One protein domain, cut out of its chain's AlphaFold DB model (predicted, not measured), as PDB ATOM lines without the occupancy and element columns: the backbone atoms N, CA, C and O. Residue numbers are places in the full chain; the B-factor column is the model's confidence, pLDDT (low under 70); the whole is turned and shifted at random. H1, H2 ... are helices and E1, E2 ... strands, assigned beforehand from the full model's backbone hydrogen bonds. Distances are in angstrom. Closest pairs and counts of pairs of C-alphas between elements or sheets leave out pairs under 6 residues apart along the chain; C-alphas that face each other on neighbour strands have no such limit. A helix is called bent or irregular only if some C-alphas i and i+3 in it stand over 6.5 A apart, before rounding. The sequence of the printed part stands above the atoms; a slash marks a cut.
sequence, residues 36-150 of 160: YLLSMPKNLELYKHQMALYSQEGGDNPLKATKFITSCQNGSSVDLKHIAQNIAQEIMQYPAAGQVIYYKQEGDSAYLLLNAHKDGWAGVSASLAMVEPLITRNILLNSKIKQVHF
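This is residues 36 to 150 of the 160 residues of an uncharacterized protein of Photobacterium damselae subsp. damselae (UniProt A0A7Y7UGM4). A small three-stranded sheet, E3 E4 E5, has H2 and H4 over one face, and H4, the longest helix, runs through the core. Strand E1 of a separate ribbon, E1 E2, packs on H4, and H1 packs on H4's residues 125 to 130. The printed part has 115 residues, with four named helices and five named strands in the order E1 H1 E2 H2 H3 E3 E4 H4 E5; the class is mixed, the three-stranded sheet is mixed and the ribbon antiparallel. It is compact, with a radius of gyration of the C-alphas of 13.5 A, and spans 37 by 31 by 23 A.

Find C-alpha 100 at (142.291, 199.573, 126.917), where E3, residues 100 to 106, begins its 17.0 A; E4 is 109 to 114 and E5 147 to 149. H4, residues 124 to 142, runs 26.6 A with a kink of 26 degrees near residue 131; it is only just irregular, C-alphas 130 and 133 being 6.7 A apart. H2 is 80 to 91 and H3 95 to 98. E1, 36 to 41, begins at (153.874, 188.788, 135.650); E2 is 68 to 74, and H1, 44 to 57, runs 19.7 A.

E3 and E4 form an antiparallel hairpin, N 104 and O 111 2.8 A apart. E4 and E5 are parallel, N 112 and O 149 2.9 A apart; with H4 they make a strand-helix-strand unit, parallel neighbours with a helix between, its crossover right-handed. H2 and H4 lie on the same face, giving two layers, at heights over the sheet of 9.7 and 7.4 A. They touch at a steep tilt of 41 degrees, opposite ways, C-alphas 84 and 135 closest at 5.1 A. H2 touches H3 with residues 85 to 89 alone, C-alphas 89 and 95 closest at 4.4 A. H1 touches H4's residues 125 to 130 alone, C-alphas 52 and 126 closest at 4.8 A. The closest C-alphas of E1 and H4, 39 and 138, are 6.2 A apart; E1 and E2 are antiparallel neighbours, with N 38 and O 71 within hydrogen-bond range at 2.8 A. Every O i to N i+4 pair is within hydrogen-bond range in H1 and H2, 13 of 15 in H4; H3 is too short for one.

The C-alphas farthest apart, those of Glu 57 and Ser 76, are 39.6 A apart. The printed part has no cut, and no link is long. Look for low confidence at residues 76 to 78, under 70.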
ATOM      1  N   TYR A  36     153.877 187.483 135.003       90.44
ATOM      2  CA  TYR A  36     153.874 188.788 135.650       90.44
ATOM      3  C   TYR A  36     153.301 188.679 137.066       90.44
ATOM      4  O   TYR A  36     152.499 187.794 137.368       90.44
ATOM      5  N   LEU A  37     153.711 189.588 137.949       92.69
ATOM      6  CA  LEU A  37     153.164 189.712 139.296       92.69
ATOM      7  C   LEU A  37     151.773 190.344 139.225       92.69
ATOM      8  O   LEU A  37     151.634 191.510 138.863       92.69
ATOM      9  N   LEU A  38     150.744 189.618 139.639       93.69
ATOM     10  CA  LEU A  38     149.413 190.165 139.861       93.69
ATOM     11  C   LEU A  38     149.195 190.362 141.361       93.69
ATOM     12  O   LEU A  38     149.269 189.410 142.132       93.69
ATOM     13  N   SER A  39     148.919 191.593 141.782       95.38
ATOM     14  CA  SER A  39     148.622 191.978 143.160       95.38
ATOM     15  C   SER A  39     147.198 192.519 143.253       95.38
ATOM     16  O   SER A  39     146.922 193.644 142.829       95.38
ATOM     17  N   MET A  40     146.306 191.715 143.832       96.69
ATOM     18  CA  MET A  40     144.873 192.004 143.944       96.69
ATOM     19  C   MET A  40     144.438 192.096 145.411       96.69
ATOM     20  O   MET A  40     145.088 191.509 146.286       96.69
ATOM     21  N   PRO A  41     143.362 192.842 145.722       97.56
ATOM     22  CA  PRO A  41     142.807 192.876 147.066       97.56
ATOM     23  C   PRO A  41     142.470 191.467 147.560       97.56
ATOM     24  O   PRO A  41     141.815 190.691 146.870       97.56
ATOM     25  N   LYS A  42     142.861 191.150 148.797       97.44
ATOM     26  CA  LYS A  42     142.528 189.872 149.444       97.44
ATOM     27  C   LYS A  42     141.015 189.653 149.551       97.44
ATOM     28  O   LYS A  42     140.558 188.516 149.525       97.44
ATOM     29  N   ASN A  43     140.259 190.735 149.725       97.50
ATOM     30  CA  ASN A  43     138.804 190.736 149.691       97.50
ATOM     31  C   ASN A  43     138.357 191.754 148.637       97.50
ATOM     32  O   ASN A  43     138.296 192.953 148.917       97.50
ATOM     33  N   LEU A  44     138.116 191.265 147.419       95.50
ATOM     34  CA  LEU A  44     137.777 192.101 146.271       95.50
ATOM     35  C   LEU A  44     136.430 192.812 146.453       95.50
ATOM     36  O   LEU A  44     136.339 194.002 146.176       95.50
ATOM     37  N   GLU A  45     135.415 192.135 146.987       95.88
ATOM     38  CA  GLU A  45     134.090 192.733 147.190       95.88
ATOM     39  C   GLU A  45     134.115 193.854 148.232       95.88
ATOM     40  O   GLU A  45     133.568 194.933 147.999       95.88
ATOM     41  N   LEU A  46     134.827 193.652 149.349       97.06
ATOM     42  CA  LEU A  46     135.022 194.712 150.340       97.06
ATOM     43  C   LEU A  46     135.765 195.906 149.734       97.06
ATOM     44  O   LEU A  46     135.366 197.046 149.955       97.06
ATOM     45  N   TYR A  47     136.816 195.646 148.954       97.06
ATOM     46  CA  TYR A  47     137.556 196.697 148.264       97.06
ATOM     47  C   TYR A  47     136.652 197.497 147.318       97.06
ATOM     48  O   TYR A  47     136.620 198.723 147.401       97.06
ATOM     49  N   LYS A  48     135.874 196.818 146.465       95.50
ATOM     50  CA  LYS A  48     134.944 197.458 145.523       95.50
ATOM     51  C   LYS A  48     133.929 198.324 146.258       95.50
ATOM     52  O   LYS A  48     133.744 199.484 145.899       95.50
ATOM     53  N   HIS A  49     133.331 197.799 147.324       95.12
ATOM     54  CA  HIS A  49     132.378 198.544 148.139       95.12
ATOM     55  C   HIS A  49     133.008 199.792 148.776       95.12
ATOM     56  O   HIS A  49     132.476 200.891 148.633       95.12
ATOM     57  N   GLN A  50     134.169 199.655 149.421       96.75
ATOM     58  CA  GLN A  50     134.840 200.781 150.073       96.75
ATOM     59  C   GLN A  50     135.295 201.847 149.073       96.75
ATOM     60  O   GLN A  50     135.151 203.035 149.347       96.75
ATOM     61  N   MET A  51     135.809 201.447 147.908       96.38
ATOM     62  CA  MET A  51     136.183 202.389 146.849       96.38
ATOM     63  C   MET A  51     134.960 203.091 146.251       96.38
ATOM     64  O   MET A  51     135.040 204.284 145.960       96.38
ATOM     65  N   ALA A  52     133.820 202.397 146.119       94.12
ATOM     66  CA  ALA A  52     132.562 203.018 145.704       94.12
ATOM     67  C   ALA A  52     132.137 204.114 146.686       94.12
ATOM     68  O   ALA A  52     131.856 205.228 146.243       94.12
ATOM     69  N   LEU A  53     132.117 203.808 147.989       95.38
ATOM     70  CA  LEU A  53     131.767 204.769 149.038       95.38
ATOM     71  C   LEU A  53     132.740 205.949 149.036       95.38
ATOM     72  O   LEU A  53     132.308 207.087 148.916       95.38
ATOM     73  N   TYR A  54     134.047 205.683 149.038       95.81
ATOM     74  CA  TYR A  54     135.077 206.722 148.970       95.81
ATOM     75  C   TYR A  54     134.881 207.664 147.770       95.81
ATOM     76  O   TYR A  54     134.996 208.877 147.911       95.81
ATOM     77  N   SER A  55     134.548 207.129 146.593       95.06
ATOM     78  CA  SER A  55     134.346 207.945 145.387       95.06
ATOM     79  C   SER A  55     133.070 208.798 145.402       95.06
ATOM     80  O   SER A  55     133.016 209.815 144.716       95.06
ATOM     81  N   GLN A  56     132.043 208.374 146.142       92.62
ATOM     82  CA  GLN A  56     130.721 209.012 146.163       92.62
ATOM     83  C   GLN A  56     130.548 209.946 147.362       92.62
ATOM     84  O   GLN A  56     129.939 211.005 147.240       92.62
ATOM     85  N   GLU A  57     131.090 209.552 148.509       95.31
ATOM     86  CA  GLU A  57     130.899 210.204 149.805       95.31
ATOM     87  C   GLU A  57     132.178 210.905 150.296       95.31
ATOM     88  O   GLU A  57     132.116 211.769 151.168       95.31
ATOM     89  N   GLY A  58     133.341 210.577 149.721       92.12
ATOM     90  CA  GLY A  58     134.645 211.047 150.185       92.12
ATOM     91  C   GLY A  58     135.193 210.232 151.364       92.12
ATOM     92  O   GLY A  58     134.786 209.100 151.612       92.12
ATOM     93  N   GLY A  59     136.157 210.807 152.091       93.06
ATOM     94  CA  GLY A  59     136.794 210.184 153.258       93.06
ATOM     95  C   GLY A  59     138.205 209.655 152.988       93.06
ATOM     96  O   GLY A  59     138.894 210.111 152.077       93.06
ATOM     97  N   ASP A  60     138.656 208.709 153.812       94.25
ATOM     98  CA  ASP A  60     139.990 208.121 153.684       94.25
ATOM     99  C   ASP A  60     140.058 207.133 152.517       94.25
ATOM    100  O   ASP A  60     139.213 206.251 152.385       94.25
ATOM    101  N   ASN A  61     141.113 207.232 151.701       93.50
ATOM    102  CA  ASN A  61     141.319 206.328 150.572       93.50
ATOM    103  C   ASN A  61     141.542 204.869 151.057       93.50
ATOM    104  O   ASN A  61     142.591 204.583 151.657       93.50
ATOM    105  N   PRO A  62     140.632 203.924 150.732       95.06
ATOM    106  CA  PRO A  62     140.697 202.530 151.187       95.06
ATOM    107  C   PRO A  62     141.943 201.769 150.727       95.06
ATOM    108  O   PRO A  62     142.336 200.776 151.349       95.06
ATOM    109  N   LEU A  63     142.603 202.226 149.658       94.06
ATOM    110  CA  LEU A  63     143.780 201.569 149.094       94.06
ATOM    111  C   LEU A  63     144.890 201.367 150.134       94.06
ATOM    112  O   LEU A  63     145.542 200.325 150.134       94.06
ATOM    113  N   LYS A  64     145.082 202.331 151.048       91.12
ATOM    114  CA  LYS A  64     146.130 202.274 152.084       91.12
ATOM    115  C   LYS A  64     145.886 201.173 153.119       91.12
ATOM    116  O   LYS A  64     146.841 200.583 153.613       91.12
ATOM    117  N   ALA A  65     144.623 200.902 153.445       94.81
ATOM    118  CA  ALA A  65     144.230 199.880 154.416       94.81
ATOM    119  C   ALA A  65     143.993 198.501 153.770       94.81
ATOM    120  O   ALA A  65     143.874 197.489 154.468       94.81
ATOM    121  N   THR A  66     143.926 198.448 152.436       97.19
ATOM    122  CA  THR A  66     143.651 197.223 151.685       97.19
ATOM    123  C   THR A  66     144.808 196.236 151.817       97.19
ATOM    124  O   THR A  66     145.965 196.545 151.537       97.19
ATOM    125  N   LYS A  67     144.491 195.002 152.218       97.62
ATOM    126  CA  LYS A  67     145.446 193.887 152.197       97.62
ATOM    127  C   LYS A  67     145.469 193.278 150.803       97.62
ATOM    128  O   LYS A  67     144.412 192.970 150.261       97.62
ATOM    129  N   PHE A  68     146.662 193.044 150.270       96.50
ATOM    130  CA  PHE A  68     146.859 192.469 148.942       96.50
ATOM    131  C   PHE A  68     147.403 191.046 149.025       96.50
ATOM    132  O   PHE A  68     148.165 190.719 149.936       96.50
ATOM    133  N   ILE A  69     147.019 190.222 148.057       95.38
ATOM    134  CA  ILE A  69     147.663 188.943 147.760       95.38
ATOM    135  C   ILE A  69     148.345 189.099 146.407       95.38
ATOM    136  O   ILE A  69     147.772 189.687 145.491       95.38
ATOM    137  N   THR A  70     149.568 188.588 146.305       94.69
ATOM    138  CA  THR A  70     150.345 188.616 145.069       94.69
ATOM    139  C   THR A  70     150.563 187.194 144.566       94.69
ATOM    140  O   THR A  70     150.858 186.301 145.362       94.69
ATOM    141  N   SER A  71     150.421 186.982 143.263       92.50
ATOM    142  CA  SER A  71     150.670 185.708 142.584       92.50
ATOM    143  C   SER A  71     151.326 185.944 141.223       92.50
ATOM    144  O   SER A  71     151.218 187.033 140.664       92.50
ATOM    145  N   CYS A  72     152.016 184.935 140.695       91.88
ATOM    146  CA  CYS A  72     152.503 184.960 139.320       91.88
ATOM    147  C   CYS A  72     151.389 184.493 138.382       91.88
ATOM    148  O   CYS A  72     150.739 183.479 138.641       91.88
ATOM    149  N   GLN A  73     151.143 185.262 137.327       89.62
ATOM    150  CA  GLN A  73     150.155 184.961 136.298       89.62
ATOM    151  C   GLN A  73     150.855 184.740 134.970       89.62
ATOM    152  O   GLN A  73     151.761 185.496 134.623       89.62
ATOM    153  N   ASN A  74     150.406 183.736 134.220       86.44
ATOM    154  CA  ASN A  74     150.906 183.482 132.874       86.44
ATOM    155  C   ASN A  74     150.623 184.685 131.967       86.44
ATOM    156  O   ASN A  74     149.497 185.177 131.902       86.44
ATOM    157  N   GLY A  75     151.631 185.117 131.221       71.38
ATOM    158  CA  GLY A  75     151.510 186.186 130.239       71.38
ATOM    159  C   GLY A  75     152.838 186.412 129.534       71.38
ATOM    160  O   GLY A  75     153.896 186.301 130.147       71.38
ATOM    161  N   SER A  76     152.812 186.720 128.236       56.50
ATOM    162  CA  SER A  76     154.039 187.102 127.528       56.50
ATOM    163  C   SER A  76     154.724 188.248 128.273       56.50
ATOM    164  O   SER A  76     154.041 189.169 128.725       56.50
ATOM    165  N   SER A  77     156.049 188.170 128.398       55.97
ATOM    166  CA  SER A  77     156.908 189.137 129.085       55.97
ATOM    167  C   SER A  77     156.381 190.585 129.025       55.97
ATOM    168  O   SER A  77     156.411 191.237 127.989       55.97
ATOM    169  N   VAL A  78     155.878 191.054 130.176       69.19
ATOM    170  CA  VAL A  78     155.493 192.434 130.539       69.19
ATOM    171  C   VAL A  78     154.788 193.246 129.432       69.19
ATOM    172  O   VAL A  78     155.194 194.358 129.095       69.19
ATOM    173  N   ASP A  79     153.674 192.741 128.899       89.06
ATOM    174  CA  ASP A  79     152.713 193.613 128.212       89.06
ATOM    175  C   ASP A  79     151.886 194.393 129.257       89.06
ATOM    176  O   ASP A  79     150.875 193.921 129.781       89.06
ATOM    177  N   LEU A  80     152.324 195.614 129.580       93.31
ATOM    178  CA  LEU A  80     151.648 196.486 130.551       93.31
ATOM    179  C   LEU A  80     150.226 196.875 130.124       93.31
ATOM    180  O   LEU A  80     149.365 197.072 130.986       93.31
ATOM    181  N   LYS A  81     149.955 196.947 128.814       95.44
ATOM    182  CA  LYS A  81     148.600 197.168 128.298       95.44
ATOM    183  C   LYS A  81     147.718 195.972 128.638       95.44
ATOM    184  O   LYS A  81     146.586 196.161 129.088       95.44
ATOM    185  N   HIS A  82     148.231 194.759 128.447       93.25
ATOM    186  CA  HIS A  82     147.518 193.532 128.795       93.25
ATOM    187  C   HIS A  82     147.222 193.450 130.297       93.25
ATOM    188  O   HIS A  82     146.080 193.196 130.674       93.25
ATOM    189  N   ILE A  83     148.204 193.761 131.151       94.31
ATOM    190  CA  ILE A  83     148.012 193.813 132.611       94.31
ATOM    191  C   ILE A  83     146.887 194.791 132.977       94.31
ATOM    192  O   ILE A  83     145.971 194.427 133.713       94.31
ATOM    193  N   ALA A  84     146.923 196.013 132.435       96.44
ATOM    194  CA  ALA A  84     145.901 197.024 132.699       96.44
ATOM    195  C   ALA A  84     144.500 196.566 132.259       96.44
ATOM    196  O   ALA A  84     143.535 196.727 133.008       96.44
ATOM    197  N   GLN A  85     144.394 195.969 131.068       96.38
ATOM    198  CA  GLN A  85     143.122 195.493 130.535       96.38
ATOM    199  C   GLN A  85     142.545 194.340 131.359       96.38
ATOM    200  O   GLN A  85     141.366 194.387 131.699       96.38
ATOM    201  N   ASN A  86     143.357 193.339 131.711       94.12
ATOM    202  CA  ASN A  86     142.896 192.190 132.493       94.12
ATOM    203  C   ASN A  86     142.332 192.634 133.844       94.12
ATOM    204  O   ASN A  86     141.225 192.246 134.206       94.12
ATOM    205  N   ILE A  87     143.052 193.513 134.547       95.56
ATOM    206  CA  ILE A  87     142.616 194.061 135.837       95.56
ATOM    207  C   ILE A  87     141.282 194.792 135.684       95.56
ATOM    208  O   ILE A  87     140.343 194.546 136.440       95.56
ATOM    209  N   ALA A  88     141.177 195.679 134.693       96.56
ATOM    210  CA  ALA A  88     139.953 196.434 134.464       96.56
ATOM    211  C   ALA A  88     138.762 195.511 134.155       96.56
ATOM    212  O   ALA A  88     137.680 195.697 134.709       96.56
ATOM    213  N   GLN A  89     138.959 194.502 133.306       95.25
ATOM    214  CA  GLN A  89     137.917 193.556 132.905       95.25
ATOM    215  C   GLN A  89     137.490 192.605 134.026       95.25
ATOM    216  O   GLN A  89     136.330 192.206 134.055       95.25
ATOM    217  N   GLU A  90     138.391 192.267 134.950       92.81
ATOM    218  CA  GLU A  90     138.086 191.434 136.118       92.81
ATOM    219  C   GLU A  90     137.245 192.186 137.161       92.81
ATOM    220  O   GLU A  90     136.347 191.622 137.785       92.81
ATOM    221  N   ILE A  91     137.523 193.476 137.362       93.00
ATOM    222  CA  ILE A  91     136.881 194.268 138.419       93.00
ATOM    223  C   ILE A  91     135.565 194.883 137.946       93.00
ATOM    224  O   ILE A  91     134.599 194.939 138.718       93.00
ATOM    225  N   MET A  92     135.526 195.400 136.716       91.19
ATOM    226  CA  MET A  92     134.360 196.122 136.216       91.19
ATOM    227  C   MET A  92     133.175 195.188 135.998       91.19
ATOM    228  O   MET A  92     133.304 194.093 135.463       91.19
ATOM    229  N   GLN A  93     131.980 195.680 136.327       87.75
ATOM    230  CA  GLN A  93     130.732 194.975 136.033       87.75
ATOM    231  C   GLN A  93     130.512 194.783 134.523       87.75
ATOM    232  O   GLN A  93     129.918 193.793 134.106       87.75
ATOM    233  N   TYR A  94     130.999 195.723 133.706       88.75
ATOM    234  CA  TYR A  94     130.916 195.678 132.250       88.75
ATOM    235  C   TYR A  94     132.324 195.521 131.658       88.75
ATOM    236  O   TYR A  94     133.028 196.521 131.509       88.75
ATOM    237  N   PRO A  95     132.751 194.307 131.263       90.12
ATOM    238  CA  PRO A  95     134.106 194.079 130.752       90.12
ATOM    239  C   PRO A  95     134.473 194.944 129.535       90.12
ATOM    240  O   PRO A  95     135.622 195.348 129.374       90.12
ATOM    241  N   ALA A  96     133.495 195.305 128.698       92.94
ATOM    242  CA  ALA A  96     133.710 196.216 127.570       92.94
ATOM    243  C   ALA A  96     134.162 197.626 128.006       92.94
ATOM    244  O   ALA A  96     134.886 198.295 127.272       92.94
ATOM    245  N   ALA A  97     133.781 198.078 129.204       94.38
ATOM    246  CA  ALA A  97     134.247 199.342 129.771       94.38
ATOM    247  C   ALA A  97     135.726 199.263 130.204       94.38
ATOM    248  O   ALA A  97     136.439 200.266 130.161       94.38
ATOM    249  N   GLY A  98     136.211 198.064 130.541       95.38
ATOM    250  CA  GLY A  98     137.598 197.804 130.932       95.38
ATOM    251  C   GLY A  98     138.575 197.639 129.765       95.38
ATOM    252  O   GLY A  98     139.763 197.428 129.988       95.38
ATOM    253  N   GLN A  99     138.116 197.725 128.514       96.31
ATOM    254  CA  GLN A  99     138.997 197.622 127.350       96.31
ATOM    255  C   GLN A  99     139.989 198.792 127.303       96.31
ATOM    256  O   GLN A  99     139.576 199.949 127.379       96.31
ATOM    257  N   VAL A 100     141.282 198.517 127.103       96.88
ATOM    258  CA  VAL A 100     142.291 199.573 126.917       96.88
ATOM    259  C   VAL A 100     142.242 200.073 125.473       96.88
ATOM    260  O   VAL A 100     142.629 199.373 124.536       96.88
ATOM    261  N   ILE A 101     141.774 201.306 125.298       96.25
ATOM    262  CA  ILE A 101     141.581 201.982 124.004       96.25
ATOM    263  C   ILE A 101     142.771 202.862 123.601       96.25
ATOM    264  O   ILE A 101     142.865 203.274 122.448       96.25
ATOM    265  N   TYR A 102     143.668 203.159 124.539       97.12
ATOM    266  CA  TYR A 102     144.918 203.872 124.301       97.12
ATOM    267  C   TYR A 102     145.965 203.386 125.301       97.12
ATOM    268  O   TYR A 102     145.646 203.200 126.475       97.12
ATOM    269  N   TYR A 103     147.191 203.173 124.831       96.75
ATOM    270  CA  TYR A 103     148.347 202.877 125.669       96.75
ATOM    271  C   TYR A 103     149.603 203.439 125.006       96.75
ATOM    272  O   TYR A 103     149.862 203.147 123.836       96.75
ATOM    273  N   LYS A 104     150.394 204.200 125.759       96.44
ATOM    274  CA  LYS A 104     151.716 204.666 125.352       96.44
ATOM    275  C   LYS A 104     152.637 204.744 126.557       96.44
ATOM    276  O   LYS A 104     152.239 205.194 127.624       96.44
ATOM    277  N   GLN A 105     153.883 204.341 126.366       95.69
ATOM    278  CA  GLN A 105     154.940 204.527 127.348       95.69
ATOM    279  C   GLN A 105     155.912 205.596 126.846       95.69
ATOM    280  O   GLN A 105     156.436 205.475 125.740       95.69
ATOM    281  N   GLU A 106     156.179 206.609 127.667       94.88
ATOM    282  CA  GLU A 106     157.199 207.630 127.414       94.88
ATOM    283  C   GLU A 106     158.113 207.733 128.639       94.88
ATOM    284  O   GLU A 106     157.698 208.150 129.719       94.88
ATOM    285  N   GLY A 107     159.370 207.308 128.488       93.94
ATOM    286  CA  GLY A 107     160.322 207.280 129.599       93.94
ATOM    287  C   GLY A 107     159.848 206.387 130.751       93.94
ATOM    288  O   GLY A 107     159.651 205.181 130.576       93.94
ATOM    289  N   ASP A 108     159.695 206.989 131.933       96.56
ATOM    290  CA  ASP A 108     159.195 206.352 133.157       96.56
ATOM    291  C   ASP A 108     157.696 206.593 133.405       96.56
ATOM    292  O   ASP A 108     157.206 206.325 134.504       96.56
ATOM    293  N   SER A 109     156.966 207.067 132.394       97.44
ATOM    294  CA  SER A 109     155.531 207.333 132.465       97.44
ATOM    295  C   SER A 109     154.749 206.424 131.515       97.44
ATOM    296  O   SER A 109     155.142 206.208 130.366       97.44
ATOM    297  N   ALA A 110     153.635 205.880 131.999       97.94
ATOM    298  CA  ALA A 110     152.672 205.135 131.197       97.94
ATOM    299  C   ALA A 110     151.376 205.942 131.087       97.94
ATOM    300  O   ALA A 110     150.815 206.366 132.093       97.94
ATOM    301  N   TYR A 111     150.893 206.124 129.868       98.06
ATOM    302  CA  TYR A 111     149.652 206.811 129.540       98.06
ATOM    303  C   TYR A 111     148.667 205.782 129.018       98.06
ATOM    304  O   TYR A 111     148.992 205.030 128.096       98.06
ATOM    305  N   LEU A 112     147.477 205.715 129.598       97.50
ATOM    306  CA  LEU A 112     146.475 204.749 129.178       97.50
ATOM    307  C   LEU A 112     145.063 205.304 129.301       97.50
ATOM    308  O   LEU A 112     144.764 206.097 130.183       97.50
ATOM    309  N   LEU A 113     144.169 204.846 128.432       97.19
ATOM    310  CA  LEU A 113     142.737 205.077 128.579       97.19
ATOM    311  C   LEU A 113     142.009 203.748 128.467       97.19
ATOM    312  O   LEU A 113     142.208 202.980 127.527       97.19
ATOM    313  N   LEU A 114     141.132 203.507 129.430       96.88
ATOM    314  CA  LEU A 114     140.055 202.528 129.342       96.88
ATOM    315  C   LEU A 114     138.877 203.096 128.550       96.88
ATOM    316  O   LEU A 114     138.663 204.310 128.542       96.88
ATOM    317  N   ASN A 115     138.081 202.224 127.941       95.50
ATOM    318  CA  ASN A 115     136.853 202.602 127.251       95.50
ATOM    319  C   ASN A 115     135.876 203.342 128.187       95.50
ATOM    320  O   ASN A 115     135.208 204.277 127.760       95.50
ATOM    321  N   ALA A 116     135.892 203.014 129.483       95.06
ATOM    322  CA  ALA A 116     135.167 203.720 130.541       95.06
ATOM    323  C   ALA A 116     135.446 205.237 130.622       95.06
ATOM    324  O   ALA A 116     134.618 205.958 131.159       95.06
ATOM    325  N   HIS A 117     136.565 205.742 130.089       94.75
ATOM    326  CA  HIS A 117     136.856 207.185 130.089       94.75
ATOM    327  C   HIS A 117     136.194 207.952 128.937       94.75
ATOM    328  O   HIS A 117     136.217 209.180 128.945       94.75
ATOM    329  N   LYS A 118     135.672 207.264 127.912       87.94
ATOM    330  CA  LYS A 118     135.065 207.931 126.748       87.94
ATOM    331  C   LYS A 118     133.636 208.376 127.015       87.94
ATOM    332  O   LYS A 118     133.293 209.508 126.687       87.94
ATOM    333  N   ASP A 119     132.842 207.489 127.602       73.94
ATOM    334  CA  ASP A 119     131.401 207.668 127.724       73.94
ATOM    335  C   ASP A 119     131.001 207.715 129.199       73.94
ATOM    336  O   ASP A 119     131.334 206.827 129.985       73.94
ATOM    337  N   GLY A 120     130.269 208.763 129.583       75.12
ATOM    338  CA  GLY A 120     129.697 208.872 130.920       75.12
ATOM    339  C   GLY A 120     128.501 207.933 131.075       75.12
ATOM    340  O   GLY A 120     127.516 208.060 130.354       75.12
ATOM    341  N   TRP A 121     128.564 207.012 132.035       87.00
ATOM    342  CA  TRP A 121     127.447 206.141 132.415       87.00
ATOM    343  C   TRP A 121     127.303 206.071 133.939       87.00
ATOM    344  O   TRP A 121     128.216 206.421 134.692       87.00
ATOM    345  N   ALA A 122     126.124 205.663 134.411       88.06
ATOM    346  CA  ALA A 122     125.815 205.632 135.837       88.06
ATOM    347  C   ALA A 122     126.766 204.687 136.592       88.06
ATOM    348  O   ALA A 122     126.755 203.482 136.368       88.06
ATOM    349  N   GLY A 123     127.577 205.237 137.499       88.88
ATOM    350  CA  GLY A 123     128.575 204.471 138.254       88.88
ATOM    351  C   GLY A 123     129.961 204.396 137.604       88.88
ATOM    352  O   GLY A 123     130.832 203.696 138.128       88.88
ATOM    353  N   VAL A 124     130.207 205.136 136.514       92.81
ATOM    354  CA  VAL A 124     131.531 205.183 135.869       92.81
ATOM    355  C   VAL A 124     132.615 205.717 136.808       92.81
ATOM    356  O   VAL A 124     133.686 205.128 136.887       92.81
ATOM    357  N   SER A 125     132.327 206.763 137.590       92.31
ATOM    358  CA  SER A 125     133.281 207.347 138.547       92.31
ATOM    359  C   SER A 125     133.675 206.357 139.641       92.31
ATOM    360  O   SER A 125     134.858 206.193 139.925       92.31
ATOM    361  N   ALA A 126     132.696 205.644 140.203       93.81
ATOM    362  CA  ALA A 126     132.942 204.595 141.185       93.81
ATOM    363  C   ALA A 126     133.758 203.448 140.580       93.81
ATOM    364  O   ALA A 126     134.708 202.969 141.197       93.81
ATOM    365  N   SER A 127     133.436 203.039 139.352       94.56
ATOM    366  CA  SER A 127     134.169 201.982 138.649       94.56
ATOM    367  C   SER A 127     135.625 202.369 138.397       94.56
ATOM    368  O   SER A 127     136.519 201.584 138.704       94.56
ATOM    369  N   LEU A 128     135.878 203.585 137.901       95.75
ATOM    370  CA  LEU A 128     137.227 204.116 137.690       95.75
ATOM    371  C   LEU A 128     138.003 204.227 139.007       95.75
ATOM    372  O   LEU A 128     139.132 203.744 139.088       95.75
ATOM    373  N   ALA A 129     137.368 204.728 140.070       95.06
ATOM    374  CA  ALA A 129     137.976 204.785 141.394       95.06
ATOM    375  C   ALA A 129     138.431 203.399 141.886       95.06
ATOM    376  O   ALA A 129     139.492 203.299 142.492       95.06
ATOM    377  N   MET A 130     137.684 202.326 141.600       95.69
ATOM    378  CA  MET A 130     138.101 200.954 141.928       95.69
ATOM    379  C   MET A 130     139.275 200.464 141.069       95.69
ATOM    380  O   MET A 130     140.166 199.791 141.581       95.69
ATOM    381  N   VAL A 131     139.268 200.720 139.759       97.38
ATOM    382  CA  VAL A 131     140.216 200.058 138.845       97.38
ATOM    383  C   VAL A 131     141.548 200.775 138.706       97.38
ATOM    384  O   VAL A 131     142.589 200.119 138.663       97.38
ATOM    385  N   GLU A 132     141.548 202.104 138.647       97.75
ATOM    386  CA  GLU A 132     142.738 202.897 138.337       97.75
ATOM    387  C   GLU A 132     143.877 202.670 139.347       97.75
ATOM    388  O   GLU A 132     145.029 202.473 138.929       97.75
ATOM    389  N   PRO A 133     143.612 202.588 140.668       97.56
ATOM    390  CA  PRO A 133     144.659 202.290 141.637       97.56
ATOM    391  C   PRO A 133     145.233 200.878 141.497       97.56
ATOM    392  O   PRO A 133     146.429 200.678 141.719       97.56
ATOM    393  N   LEU A 134     144.409 199.895 141.117       97.81
ATOM    394  CA  LEU A 134     144.855 198.515 140.923       97.81
ATOM    395  C   LEU A 134     145.676 198.365 139.644       97.81
ATOM    396  O   LEU A 134     146.717 197.707 139.673       97.81
ATOM    397  N   ILE A 135     145.281 199.035 138.561       98.12
ATOM    398  CA  ILE A 135     146.081 199.122 137.333       98.12
ATOM    399  C   ILE A 135     147.437 199.753 137.646       98.12
ATOM    400  O   ILE A 135     148.474 199.167 137.337       98.12
ATOM    401  N   THR A 136     147.435 200.900 138.329       98.31
ATOM    402  CA  THR A 136     148.662 201.612 138.705       98.31
ATOM    403  C   THR A 136     149.579 200.714 139.527       98.31
ATOM    404  O   THR A 136     150.731 200.502 139.155       98.31
ATOM    405  N   ARG A 137     149.062 200.113 140.605       96.62
ATOM    406  CA  ARG A 137     149.820 199.194 141.464       96.62
ATOM    407  C   ARG A 137     150.500 198.091 140.655       96.62
ATOM    408  O   ARG A 137     151.681 197.827 140.857       96.62
ATOM    409  N   ASN A 138     149.764 197.446 139.757       95.81
ATOM    410  CA  ASN A 138     150.276 196.308 139.003       95.81
ATOM    411  C   ASN A 138     151.242 196.713 137.886       95.81
ATOM    412  O   ASN A 138     152.215 195.999 137.658       95.81
ATOM    413  N   ILE A 139     151.061 197.868 137.245       96.06
ATOM    414  CA  ILE A 139     152.061 198.407 136.310       96.06
ATOM    415  C   ILE A 139     153.383 198.668 137.039       96.06
ATOM    416  O   ILE A 139     154.439 198.251 136.560       96.06
ATOM    417  N   LEU A 140     153.335 199.306 138.212       95.50
ATOM    418  CA  LEU A 140     154.533 199.618 138.999       95.50
ATOM    419  C   LEU A 140     155.249 198.354 139.502       95.50
ATOM    420  O   LEU A 140     156.473 198.324 139.546       95.50
ATOM    421  N   LEU A 141     154.511 197.292 139.846       93.00
ATOM    422  CA  LEU A 141     155.104 196.015 140.271       93.00
ATOM    423  C   LEU A 141     155.844 195.277 139.149       93.00
ATOM    424  O   LEU A 141     156.736 194.483 139.437       93.00
ATOM    425  N   ASN A 142     155.475 195.520 137.892       92.81
ATOM    426  CA  ASN A 142     155.986 194.774 136.740       92.81
ATOM    427  C   ASN A 142     156.895 195.597 135.827       92.81
ATOM    428  O   ASN A 142     157.288 195.117 134.769       92.81
ATOM    429  N   SER A 143     157.240 196.835 136.183       92.38
ATOM    430  CA  SER A 143     158.015 197.705 135.299       92.38
ATOM    431  C   SER A 143     158.886 198.709 136.046       92.38
ATOM    432  O   SER A 143     158.883 198.789 137.268       92.38
ATOM    433  N   LYS A 144     159.646 199.497 135.279       93.75
ATOM    434  CA  LYS A 144     160.393 200.663 135.776       93.75
ATOM    435  C   LYS A 144     159.583 201.965 135.704       93.75
ATOM    436  O   LYS A 144     160.149 203.033 135.930       93.75
ATOM    437  N   ILE A 145     158.298 201.887 135.347       96.12
ATOM    438  CA  ILE A 145     157.391 203.035 135.351       96.12
ATOM    439  C   ILE A 145     157.307 203.586 136.773       96.12
ATOM    440  O   ILE A 145     157.312 202.832 137.743       96.12
ATOM    441  N   LYS A 146     157.238 204.909 136.893       96.50
ATOM    442  CA  LYS A 146     157.030 205.623 138.155       96.50
ATOM    443  C   LYS A 146     155.680 206.319 138.205       96.50
ATOM    444  O   LYS A 146     155.171 206.555 139.298       96.50
ATOM    445  N   GLN A 147     155.118 206.662 137.046       97.00
ATOM    446  CA  GLN A 147     153.861 207.394 136.947       97.00
ATOM    447  C   GLN A 147     152.934 206.739 135.929       97.00
ATOM    448  O   GLN A 147     153.348 206.378 134.828       97.00
ATOM    449  N   VAL A 148     151.670 206.585 136.311       98.25
ATOM    450  CA  VAL A 148     150.607 206.111 135.426       98.25
ATOM    451  C   VAL A 148     149.590 207.231 135.300       98.25
ATOM    452  O   VAL A 148     149.105 207.748 136.306       98.25
ATOM    453  N   HIS A 149     149.285 207.614 134.067       97.94
ATOM    454  CA  HIS A 149     148.347 208.673 133.736       97.94
ATOM    455  C   HIS A 149     147.164 208.082 132.973       97.94
ATOM    456  O   HIS A 149     147.340 207.434 131.939       97.94
ATOM    457  N   PHE A 150     145.953 208.358 133.449       97.19
ATOM    458  CA  PHE A 150     144.713 207.974 132.775       97.19
ATOM    459  C   PHE A 150     144.310 209.041 131.748       97.19
ATOM    460  O   PHE A 150     143.315 209.744 131.892       97.19
TER     461      PHE A 150